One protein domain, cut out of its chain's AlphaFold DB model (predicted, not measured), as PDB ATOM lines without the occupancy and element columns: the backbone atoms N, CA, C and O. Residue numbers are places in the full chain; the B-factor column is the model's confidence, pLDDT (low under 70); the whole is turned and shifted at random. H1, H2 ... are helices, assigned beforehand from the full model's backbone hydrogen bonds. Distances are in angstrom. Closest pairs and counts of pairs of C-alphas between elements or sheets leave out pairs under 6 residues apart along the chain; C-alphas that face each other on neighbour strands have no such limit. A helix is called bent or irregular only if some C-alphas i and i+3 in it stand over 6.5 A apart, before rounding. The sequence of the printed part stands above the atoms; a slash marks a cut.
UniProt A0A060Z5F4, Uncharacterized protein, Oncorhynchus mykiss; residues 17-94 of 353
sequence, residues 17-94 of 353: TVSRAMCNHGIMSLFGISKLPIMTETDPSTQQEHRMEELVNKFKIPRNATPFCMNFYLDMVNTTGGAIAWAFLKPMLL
ATOM      1  N   THR A  17       1.541 -45.488 -53.860       81.44
ATOM      2  CA  THR A  17       1.369 -46.946 -53.965       81.44
ATOM      3  C   THR A  17       0.387 -47.466 -52.920       81.44
ATOM      4  O   THR A  17      -0.562 -48.165 -53.277       81.44
ATOM      5  N   VAL A  18       0.557 -47.074 -51.652       81.88
ATOM      6  CA  VAL A  18      -0.346 -47.478 -50.560       81.88
ATOM      7  C   VAL A  18      -1.761 -46.954 -50.808       81.88
ATOM      8  O   VAL A  18      -2.728 -47.706 -50.707       81.88
ATOM      9  N   SER A  19      -1.890 -45.694 -51.232       81.19
ATOM     10  CA  SER A  19      -3.198 -45.095 -51.512       81.19
ATOM     11  C   SER A  19      -3.961 -45.820 -52.626       81.19
ATOM     12  O   SER A  19      -5.172 -45.991 -52.521       81.19
ATOM     13  N   ARG A  20      -3.265 -46.281 -53.676       81.31
ATOM     14  CA  ARG A  20      -3.863 -47.037 -54.788       81.31
ATOM     15  C   ARG A  20      -4.196 -48.476 -54.411       81.31
ATOM     16  O   ARG A  20      -5.120 -49.042 -54.981       81.31
ATOM     17  N   ALA A  21      -3.450 -49.065 -53.478       83.00
ATOM     18  CA  ALA A  21      -3.754 -50.391 -52.951       83.00
ATOM     19  C   ALA A  21      -5.021 -50.378 -52.080       83.00
ATOM     20  O   ALA A  21      -5.808 -51.315 -52.136       83.00
ATOM     21  N   MET A  22      -5.238 -49.307 -51.308       81.31
ATOM     22  CA  MET A  22      -6.424 -49.151 -50.456       81.31
ATOM     23  C   MET A  22      -7.653 -48.635 -51.212       81.31
ATOM     24  O   MET A  22      -8.783 -48.949 -50.850       81.31
ATOM     25  N   CYS A  23      -7.457 -47.803 -52.236       79.06
ATOM     26  CA  CYS A  23      -8.532 -47.145 -52.974       79.06
ATOM     27  C   CYS A  23      -8.248 -47.193 -54.480       79.06
ATOM     28  O   CYS A  23      -7.240 -46.652 -54.933       79.06
ATOM     29  N   ASN A  24      -9.180 -47.729 -55.279       74.00
ATOM     30  CA  ASN A  24      -9.018 -47.860 -56.738       74.00
ATOM     31  C   ASN A  24      -8.669 -46.537 -57.452       74.00
ATOM     32  O   ASN A  24      -7.936 -46.543 -58.438       74.00
ATOM     33  N   HIS A  25      -9.151 -45.398 -56.941       70.38
ATOM     34  CA  HIS A  25      -8.880 -44.060 -57.489       70.38
ATOM     35  C   HIS A  25      -7.871 -43.244 -56.659       70.38
ATOM     36  O   HIS A  25      -7.753 -42.030 -56.836       70.38
ATOM     37  N   GLY A  26      -7.148 -43.892 -55.742       69.12
ATOM     38  CA  GLY A  26      -6.265 -43.233 -54.784       69.12
ATOM     39  C   GLY A  26      -7.009 -42.317 -53.809       69.12
ATOM     40  O   GLY A  26      -8.237 -42.184 -53.825       69.12
ATOM     41  N   ILE A  27      -6.247 -41.641 -52.951       68.44
ATOM     42  CA  ILE A  27      -6.803 -40.872 -51.829       68.44
ATOM     43  C   ILE A  27      -7.486 -39.555 -52.243       68.44
ATOM     44  O   ILE A  27      -8.258 -38.982 -51.482       68.44
ATOM     45  N   MET A  28      -7.240 -39.072 -53.466       63.66
ATOM     46  CA  MET A  28      -7.841 -37.832 -53.984       63.66
ATOM     47  C   MET A  28      -9.367 -37.916 -54.064       63.66
ATOM     48  O   MET A  28     -10.063 -36.921 -53.858       63.66
ATOM     49  N   SER A  29      -9.876 -39.121 -54.333       61.06
ATOM     50  CA  SER A  29     -11.306 -39.424 -54.306       61.06
ATOM     51  C   SER A  29     -11.889 -39.319 -52.890       61.06
ATOM     52  O   SER A  29     -12.967 -38.753 -52.722       61.06
ATOM     53  N   LEU A  30     -11.134 -39.756 -51.874       59.06
ATOM     54  CA  LEU A  30     -11.526 -39.727 -50.460       59.06
ATOM     55  C   LEU A  30     -11.756 -38.296 -49.949       59.06
ATOM     56  O   LEU A  30     -12.631 -38.054 -49.120       59.06
ATOM     57  N   PHE A  31     -10.985 -37.337 -50.464       59.72
ATOM     58  CA  PHE A  31     -11.052 -35.936 -50.045       59.72
ATOM     59  C   PHE A  31     -11.800 -35.028 -51.023       59.72
ATOM     60  O   PHE A  31     -11.715 -33.811 -50.885       59.72
ATOM     61  N   GLY A  32     -12.512 -35.576 -52.016       56.47
ATOM     62  CA  GLY A  32     -13.314 -34.771 -52.947       56.47
ATOM     63  C   GLY A  32     -12.500 -33.732 -53.733       56.47
ATOM     64  O   GLY A  32     -13.041 -32.721 -54.178       56.47
ATOM     65  N   ILE A  33     -11.194 -33.967 -53.886       56.75
ATOM     66  CA  ILE A  33     -10.223 -33.061 -54.523       56.75
ATOM     67  C   ILE A  33      -9.783 -33.558 -55.903       56.75
ATOM     68  O   ILE A  33      -8.794 -33.081 -56.452       56.75
ATOM     69  N   SER A  34     -10.545 -34.472 -56.507       50.97
ATOM     70  CA  SER A  34     -10.311 -35.000 -57.859       50.97
ATOM     71  C   SER A  34     -10.267 -33.929 -58.959       50.97
ATOM     72  O   SER A  34      -9.821 -34.216 -60.063       50.97
ATOM     73  N   LYS A  35     -10.710 -32.700 -58.660       50.97
ATOM     74  CA  LYS A  35     -10.687 -31.539 -59.560       50.97
ATOM     75  C   LYS A  35      -9.474 -30.610 -59.374       50.97
ATOM     76  O   LYS A  35      -9.432 -29.566 -60.020       50.97
ATOM     77  N   LEU A  36      -8.522 -30.919 -58.485       49.62
ATOM     78  CA  LEU A  36      -7.303 -30.111 -58.347       49.62
ATOM     79  C   LEU A  36      -6.346 -30.358 -59.526       49.62
ATOM     80  O   LEU A  36      -6.192 -31.510 -59.937       49.62
ATOM     81  N   PRO A  37      -5.686 -29.310 -60.059       43.56
ATOM     82  CA  PRO A  37      -4.708 -29.468 -61.129       43.56
ATOM     83  C   PRO A  37      -3.544 -30.348 -60.662       43.56
ATOM     84  O   PRO A  37      -3.026 -30.165 -59.560       43.56
ATOM     85  N   ILE A  38      -3.151 -31.304 -61.508       47.47
ATOM     86  CA  ILE A  38      -2.031 -32.217 -61.263       47.47
ATOM     87  C   ILE A  38      -0.745 -31.388 -61.218       47.47
ATOM     88  O   ILE A  38      -0.379 -30.759 -62.209       47.47
ATOM     89  N   MET A  39      -0.060 -31.380 -60.076       43.09
ATOM     90  CA  MET A  39       1.299 -30.857 -59.991       43.09
ATOM     91  C   MET A  39       2.241 -31.863 -60.657       43.09
ATOM     92  O   MET A  39       2.237 -33.044 -60.308       43.09
ATOM     93  N   THR A  40       3.004 -31.403 -61.643       36.75
ATOM     94  CA  THR A  40       4.022 -32.199 -62.329       36.75
ATOM     95  C   THR A  40       5.171 -32.528 -61.376       36.75
ATOM     96  O   THR A  40       5.700 -31.649 -60.697       36.75
ATOM     97  N   GLU A  41       5.553 -33.807 -61.328       41.78
ATOM     98  CA  GLU A  41       6.760 -34.270 -60.642       41.78
ATOM     99  C   GLU A  41       7.983 -33.593 -61.283       41.78
ATOM    100  O   GLU A  41       8.278 -33.800 -62.457       41.78
ATOM    101  N   THR A  42       8.671 -32.730 -60.536       36.16
ATOM    102  CA  THR A  42       9.959 -32.154 -60.952       36.16
ATOM    103  C   THR A  42      11.110 -33.047 -60.499       36.16
ATOM    104  O   THR A  42      11.217 -33.320 -59.300       36.16
ATOM    105  N   ASP A  43      11.971 -33.426 -61.445       34.91
ATOM    106  CA  ASP A  43      13.233 -34.157 -61.248       34.91
ATOM    107  C   ASP A  43      14.206 -33.389 -60.323       34.91
ATOM    108  O   ASP A  43      14.310 -32.163 -60.460       34.91
ATOM    109  N   PRO A  44      14.935 -34.039 -59.392       46.91
ATOM    110  CA  PRO A  44      15.789 -33.326 -58.453       46.91
ATOM    111  C   PRO A  44      17.284 -33.433 -58.789       46.91
ATOM    112  O   PRO A  44      17.844 -34.519 -58.923       46.91
ATOM    113  N   SER A  45      17.978 -32.294 -58.791       42.56
ATOM    114  CA  SER A  45      19.408 -32.243 -58.480       42.56
ATOM    115  C   SER A  45      19.721 -31.040 -57.577       42.56
ATOM    116  O   SER A  45      19.122 -29.973 -57.696       42.56
ATOM    117  N   THR A  46      20.579 -31.298 -56.579       43.69
ATOM    118  CA  THR A  46      21.264 -30.387 -55.628       43.69
ATOM    119  C   THR A  46      20.464 -29.387 -54.768       43.69
ATOM    120  O   THR A  46      21.011 -28.897 -53.788       43.69
ATOM    121  N   GLN A  47      19.167 -29.158 -55.000       50.78
ATOM    122  CA  GLN A  47      18.284 -28.344 -54.129       50.78
ATOM    123  C   GLN A  47      17.463 -29.166 -53.114       50.78
ATOM    124  O   GLN A  47      16.571 -28.645 -52.441       50.78
ATOM    125  N   GLN A  48      17.722 -30.470 -53.021       59.09
ATOM    126  CA  GLN A  48      16.813 -31.417 -52.376       59.09
ATOM    127  C   GLN A  48      16.795 -31.310 -50.845       59.09
ATOM    128  O   GLN A  48      15.723 -31.434 -50.256       59.09
ATOM    129  N   GLU A  49      17.927 -31.010 -50.203       61.53
ATOM    130  CA  GLU A  49      18.009 -30.884 -48.739       61.53
ATOM    131  C   GLU A  49      17.319 -29.611 -48.229       61.53
ATOM    132  O   GLU A  49      16.440 -29.697 -47.373       61.53
ATOM    133  N   HIS A  50      17.606 -28.447 -48.824       64.94
ATOM    134  CA  HIS A  50      16.922 -27.195 -48.471       64.94
ATOM    135  C   HIS A  50      15.409 -27.259 -48.731       64.94
ATOM    136  O   HIS A  50      14.619 -26.823 -47.893       64.94
ATOM    137  N   ARG A  51      14.987 -27.858 -49.855       78.44
ATOM    138  CA  ARG A  51      13.562 -28.064 -50.163       78.44
ATOM    139  C   ARG A  51      12.903 -29.030 -49.172       78.44
ATOM    140  O   ARG A  51      11.750 -28.830 -48.799       78.44
ATOM    141  N   MET A  52      13.621 -30.058 -48.720       79.44
ATOM    142  CA  MET A  52      13.131 -30.990 -47.702       79.44
ATOM    143  C   MET A  52      12.936 -30.295 -46.350       79.44
ATOM    144  O   MET A  52      11.871 -30.435 -45.749       79.44
ATOM    145  N   GLU A  53      13.908 -29.507 -45.890       85.88
ATOM    146  CA  GLU A  53      13.788 -28.742 -44.642       85.88
ATOM    147  C   GLU A  53      12.633 -27.735 -44.683       85.88
ATOM    148  O   GLU A  53      11.886 -27.598 -43.707       85.88
ATOM    149  N   GLU A  54      12.435 -27.066 -45.822       87.81
ATOM    150  CA  GLU A  54      11.304 -26.163 -46.033       87.81
ATOM    151  C   GLU A  54       9.966 -26.903 -45.878       87.81
ATOM    152  O   GLU A  54       9.091 -26.456 -45.128       87.81
ATOM    153  N   LEU A  55       9.814 -28.064 -46.527       88.25
ATOM    154  CA  LEU A  55       8.606 -28.888 -46.430       88.25
ATOM    155  C   LEU A  55       8.361 -29.366 -44.994       88.25
ATOM    156  O   LEU A  55       7.236 -29.255 -44.499       88.25
ATOM    157  N   VAL A  56       9.400 -29.838 -44.302       90.44
ATOM    158  CA  VAL A  56       9.311 -30.274 -42.901       90.44
ATOM    159  C   VAL A  56       8.804 -29.141 -42.007       90.44
ATOM    160  O   VAL A  56       7.872 -29.341 -41.224       90.44
ATOM    161  N   ASN A  57       9.352 -27.933 -42.159       90.31
ATOM    162  CA  ASN A  57       8.957 -26.774 -41.359       90.31
ATOM    163  C   ASN A  57       7.550 -26.261 -41.705       90.31
ATOM    164  O   ASN A  57       6.780 -25.912 -40.800       90.31
ATOM    165  N   LYS A  58       7.197 -26.236 -42.997       90.44
ATOM    166  CA  LYS A  58       5.896 -25.776 -43.510       90.44
ATOM    167  C   LYS A  58       4.753 -26.698 -43.096       90.44
ATOM    168  O   LYS A  58       3.699 -26.230 -42.670       90.44
ATOM    169  N   PHE A  59       4.965 -28.008 -43.200       90.00
ATOM    170  CA  PHE A  59       3.953 -29.023 -42.909       90.00
ATOM    171  C   PHE A  59       4.032 -29.585 -41.487       90.00
ATOM    172  O   PHE A  59       3.211 -30.430 -41.128       90.00
ATOM    173  N   LYS A  60       4.962 -29.087 -40.660       91.94
ATOM    174  CA  LYS A  60       5.175 -29.534 -39.274       91.94
ATOM    175  C   LYS A  60       5.402 -31.050 -39.199       91.94
ATOM    176  O   LYS A  60       4.789 -31.729 -38.377       91.94
ATOM    177  N   ILE A  61       6.231 -31.585 -40.094       92.12
ATOM    178  CA  ILE A  61       6.563 -33.017 -40.121       92.12
ATOM    179  C   ILE A  61       7.462 -33.344 -38.911       92.12
ATOM    180  O   ILE A  61       8.391 -32.582 -38.631       92.12
ATOM    181  N   PRO A  62       7.208 -34.446 -38.177       91.94
ATOM    182  CA  PRO A  62       8.028 -34.832 -37.029       91.94
ATOM    183  C   PRO A  62       9.472 -35.138 -37.446       91.94
ATOM    184  O   PRO A  62       9.720 -35.968 -38.320       91.94
ATOM    185  N   ARG A  63      10.440 -34.482 -36.794       90.31
ATOM    186  CA  ARG A  63      11.875 -34.646 -37.096       90.31
ATOM    187  C   ARG A  63      12.467 -35.951 -36.561       90.31
ATOM    188  O   ARG A  63      13.480 -36.410 -37.068       90.31
ATOM    189  N   ASN A  64      11.833 -36.548 -35.557       90.50
ATOM    190  CA  ASN A  64      12.220 -37.821 -34.947       90.50
ATOM    191  C   ASN A  64      11.596 -39.047 -35.644       90.50
ATOM    192  O   ASN A  64      11.646 -40.148 -35.102       90.50
ATOM    193  N   ALA A  65      10.977 -38.869 -36.815       90.56
ATOM    194  CA  ALA A  65      10.403 -39.968 -37.579       90.56
ATOM    195  C   ALA A  65      11.483 -40.924 -38.109       90.56
ATOM    196  O   ALA A  65      12.599 -40.517 -38.434       90.56
ATOM    197  N   THR A  66      11.126 -42.202 -38.263       92.19
ATOM    198  CA  THR A  66      11.987 -43.177 -38.945       92.19
ATOM    199  C   THR A  66      12.243 -42.745 -40.397       92.19
ATOM    200  O   THR A  66      11.407 -42.047 -40.980       92.19
ATOM    201  N   PRO A  67      13.342 -43.187 -41.041       91.44
ATOM    202  CA  PRO A  67      13.606 -42.854 -42.443       91.44
ATOM    203  C   PRO A  67      12.457 -43.240 -43.382       91.44
ATOM    204  O   PRO A  67      12.141 -42.509 -44.319       91.44
ATOM    205  N   PHE A  68      11.791 -44.368 -43.106       91.06
ATOM    206  CA  PHE A  68      10.606 -44.783 -43.849       91.06
ATOM    207  C   PHE A  68       9.466 -43.769 -43.700       91.06
ATOM    208  O   PHE A  68       8.947 -43.291 -44.707       91.06
ATOM    209  N   CYS A  69       9.110 -43.395 -42.468       93.19
ATOM    210  CA  CYS A  69       8.013 -42.461 -42.226       93.19
ATOM    211  C   CYS A  69       8.313 -41.058 -42.738       93.19
ATOM    212  O   CYS A  69       7.443 -40.448 -43.346       93.19
ATOM    213  N   MET A  70       9.541 -40.564 -42.557       92.25
ATOM    214  CA  MET A  70       9.956 -39.270 -43.098       92.25
ATOM    215  C   MET A  70       9.752 -39.228 -44.616       92.25
ATOM    216  O   MET A  70       9.080 -38.331 -45.123       92.25
ATOM    217  N   ASN A  71      10.242 -40.244 -45.335       89.56
ATOM    218  CA  ASN A  71      10.038 -40.347 -46.778       89.56
ATOM    219  C   ASN A  71       8.553 -40.454 -47.137       89.56
ATOM    220  O   ASN A  71       8.098 -39.770 -48.046       89.56
ATOM    221  N   PHE A  72       7.782 -41.255 -46.400       89.75
ATOM    222  CA  PHE A  72       6.345 -41.405 -46.618       89.75
ATOM    223  C   PHE A  72       5.578 -40.083 -46.445       89.75
ATOM    224  O   PHE A  72       4.711 -39.758 -47.255       89.75
ATOM    225  N   TYR A  73       5.906 -39.290 -45.421       91.19
ATOM    226  CA  TYR A  73       5.289 -37.984 -45.179       91.19
ATOM    227  C   TYR A  73       5.667 -36.962 -46.249       91.19
ATOM    228  O   TYR A  73       4.796 -36.240 -46.733       91.19
ATOM    229  N   LEU A  74       6.944 -36.911 -46.637       89.06
ATOM    230  CA  LEU A  74       7.427 -36.016 -47.690       89.06
ATOM    231  C   LEU A  74       6.765 -36.326 -49.036       89.06
ATOM    232  O   LEU A  74       6.283 -35.422 -49.714       89.06
ATOM    233  N   ASP A  75       6.675 -37.608 -49.377       86.25
ATOM    234  CA  ASP A  75       6.013 -38.093 -50.584       86.25
ATOM    235  C   ASP A  75       4.511 -37.748 -50.580       86.25
ATOM    236  O   ASP A  75       3.954 -37.288 -51.582       86.25
ATOM    237  N   MET A  76       3.862 -37.857 -49.414       86.50
ATOM    238  CA  MET A  76       2.477 -37.430 -49.229       86.50
ATOM    239  C   MET A  76       2.302 -35.935 -49.494       86.50
ATOM    240  O   MET A  76       1.483 -35.576 -50.332       86.50
ATOM    241  N   VAL A  77       3.044 -35.054 -48.814       87.25
ATOM    242  CA  VAL A  77       2.841 -33.595 -48.938       87.25
ATOM    243  C   VAL A  77       3.237 -33.043 -50.307       87.25
ATOM    244  O   VAL A  77       2.705 -32.011 -50.714       87.25
ATOM    245  N   ASN A  78       4.137 -33.728 -51.017       83.56
ATOM    246  CA  ASN A  78       4.580 -33.353 -52.360       83.56
ATOM    247  C   ASN A  78       3.612 -33.822 -53.465       83.56
ATOM    248  O   ASN A  78       3.668 -33.330 -54.590       83.56
ATOM    249  N   THR A  79       2.693 -34.743 -53.157       79.56
ATOM    250  CA  THR A  79       1.659 -35.190 -54.098       79.56
ATOM    251  C   THR A  79       0.571 -34.118 -54.267       79.56
ATOM    252  O   THR A  79       0.234 -33.388 -53.332       79.56
ATOM    253  N   THR A  80      -0.047 -34.041 -55.451       74.50
ATOM    254  CA  THR A  80      -1.211 -33.166 -55.706       74.50
ATOM    255  C   THR A  80      -2.293 -33.397 -54.654       74.50
ATOM    256  O   THR A  80      -2.673 -34.536 -54.415       74.50
ATOM    257  N   GLY A  81      -2.785 -32.337 -54.005       74.50
ATOM    258  CA  GLY A  81      -3.778 -32.459 -52.928       74.50
ATOM    259  C   GLY A  81      -3.249 -33.059 -51.615       74.50
ATOM    260  O   GLY A  81      -3.958 -33.060 -50.609       74.50
ATOM    261  N   GLY A  82      -1.992 -33.498 -51.592       79.94
ATOM    262  CA  GLY A  82      -1.318 -34.112 -50.458       79.94
ATOM    263  C   GLY A  82      -1.167 -33.190 -49.254       79.94
ATOM    264  O   GLY A  82      -1.381 -33.615 -48.126       79.94
ATOM    265  N   ALA A  83      -0.927 -31.896 -49.481       81.69
ATOM    266  CA  ALA A  83      -0.944 -30.871 -48.434       81.69
ATOM    267  C   ALA A  83      -2.283 -30.805 -47.670       81.69
ATOM    268  O   ALA A  83      -2.305 -30.635 -46.450       81.69
ATOM    269  N   ILE A  84      -3.403 -30.951 -48.388       79.88
ATOM    270  CA  ILE A  84      -4.753 -30.948 -47.806       79.88
ATOM    271  C   ILE A  84      -4.986 -32.254 -47.047       79.88
ATOM    272  O   ILE A  84      -5.467 -32.225 -45.915       79.88
ATOM    273  N   ALA A  85      -4.617 -33.385 -47.655       81.62
ATOM    274  CA  ALA A  85      -4.696 -34.692 -47.017       81.62
ATOM    275  C   ALA A  85      -3.880 -34.726 -45.716       81.62
ATOM    276  O   ALA A  85      -4.393 -35.158 -44.691       81.62
ATOM    277  N   TRP A  86      -2.653 -34.199 -45.725       88.38
ATOM    278  CA  TRP A  86      -1.760 -34.149 -44.568       88.38
ATOM    279  C   TRP A  86      -2.329 -33.331 -43.410       88.38
ATOM    280  O   TRP A  86      -2.236 -33.758 -42.263       88.38
ATOM    281  N   ALA A  87      -2.974 -32.193 -43.691       84.94
ATOM    282  CA  ALA A  87      -3.607 -31.380 -42.651       84.94
ATOM    283  C   ALA A  87      -4.671 -32.161 -41.853       84.94
ATOM    284  O   ALA A  87      -4.843 -31.918 -40.663       84.94
ATOM    285  N   PHE A  88      -5.346 -33.117 -42.497       84.31
ATOM    286  CA  PHE A  88      -6.297 -34.022 -41.851       84.31
ATOM    287  C   PHE A  88      -5.625 -35.276 -41.264       84.31
ATOM    288  O   PHE A  88      -5.902 -35.658 -40.129       84.31
ATOM    289  N   LEU A  89      -4.748 -35.926 -42.032       88.38
ATOM    290  CA  LEU A  89      -4.163 -37.214 -41.668       88.38
ATOM    291  C   LEU A  89      -3.150 -37.089 -40.537       88.38
ATOM    292  O   LEU A  89      -3.105 -37.977 -39.691       88.38
ATOM    293  N   LYS A  90      -2.369 -36.003 -40.471       92.69
ATOM    294  CA  LYS A  90      -1.366 -35.833 -39.416       92.69
ATOM    295  C   LYS A  90      -2.003 -35.922 -38.017       92.69
ATOM    296  O   LYS A  90      -1.579 -36.800 -37.265       92.69
ATOM    297  N   PRO A  91      -3.026 -35.119 -37.657       92.44
ATOM    298  CA  PRO A  91      -3.694 -35.263 -36.365       92.44
ATOM    299  C   PRO A  91      -4.271 -36.661 -36.130       92.44
ATOM    300  O   PRO A  91      -4.239 -37.152 -35.011       92.44
ATOM    301  N   MET A  92      -4.787 -37.326 -37.165       90.12
ATOM    302  CA  MET A  92      -5.383 -38.658 -37.023       90.12
ATOM    303  C   MET A  92      -4.345 -39.759 -36.752       90.12
ATOM    304  O   MET A  92      -4.619 -40.668 -35.969       90.12
ATOM    305  N   LEU A  93      -3.180 -39.683 -37.401       91.31
ATOM    306  CA  LEU A  93      -2.111 -40.681 -37.311       91.31
ATOM    307  C   LEU A  93      -1.187 -40.442 -36.113       91.31
ATOM    308  O   LEU A  93      -0.741 -41.397 -35.488       91.31
ATOM    309  N   LEU A  94      -0.878 -39.179 -35.816       93.81
ATOM    310  CA  LEU A  94       0.162 -38.790 -34.856       93.81
ATOM    311  C   LEU A  94      -0.372 -37.980 -33.675       93.81
ATOM    312  O   LEU A  94       0.328 -37.832 -32.675       93.81
TER     313      LEU A  94
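AT A GLANCE: This is residues 17 to 94 of the 353 residues of an uncharacterized protein of Oncorhynchus mykiss (UniProt A0A060Z5F4). The longest helix, H5, makes a corner with H4, and the end of H3 meets them there, with H4 nearest the middle of the domain. Two short helices, H1 and H2, sit at one end of it, touching no helix, and the long link, residues 31 to 47, arches from H2 across to H3; residues 42 to 51 stick out, the last four of them in H3. The printed part has 78 residues with five named helices, in the order H1 H2 H3 H4 H5, and no named strand; its class is all helix. It is compact, with a radius of gyration of the C-alphas of 13.0 A, and spans 33 by 29 by 21 A.

IN THESE COORDINATES: H5, residues 82 to 94, is 16.4 A from first to last C-alpha and ends at C-alpha 94, (0.162, -38.790, -34.856). It is neither bent nor irregular, but only just: C-alphas 88 and 91 are 6.2 A apart. H4, residues 67 to 78, is also 16.4 A long. H3, residues 48 to 59, is 16.1 A long and begins at C-alpha 48, (16.813, -31.417, -52.376). H1 holds residues 17 to 22, from C-alpha 17 at (1.369, -46.946, -53.965), and H2 residues 27 to 30.

HOW THE PARTS SIT: H5 and H4 touch only at the corner by their link, where the closest C-alphas, those of Val 77 and Ala 83, are 4.7 A apart. They run opposite ways at a steep tilt of 38 degrees, only just past shallow. H4 touches H3 with residues 74 to 77 alone; the closest C-alphas, those of Leu 74 and Leu 55, are 7.3 A apart, and the lines are about perpendicular at 76 degrees. H3 and H5 only just touch, with 3 pairs of C-alphas within 8 A, the closest being those of Phe 59 and Ala 83, 7.6 A apart; they run the same way at a steep tilt of 66 degrees. H2 and H5 are near each other, with 6 pairs of C-alphas within 10 A. H1 and H2 are close but not clearly touching, with C-alphas 19 and 27 the closest at 5.6 A. H1 is apart from H3, H4 and H5. Every O i to N i+4 pair is within hydrogen-bond range in H1, H3 and H4, against 6 of 9 in H5; H2 is too short for such a pair.

THE WHOLE: The two C-alphas farthest apart, those of Asn 24 and Thr 46, are 35.0 A apart. The printed part has no cut. The link from H2 to H3 is long, with 17 residues; those from H1 to H2 and from H4 to H5 are tight, and that from H3 to H4 is short. Mean pLDDT of the printed part is 75.2, and residues 26 to 50 are under 70.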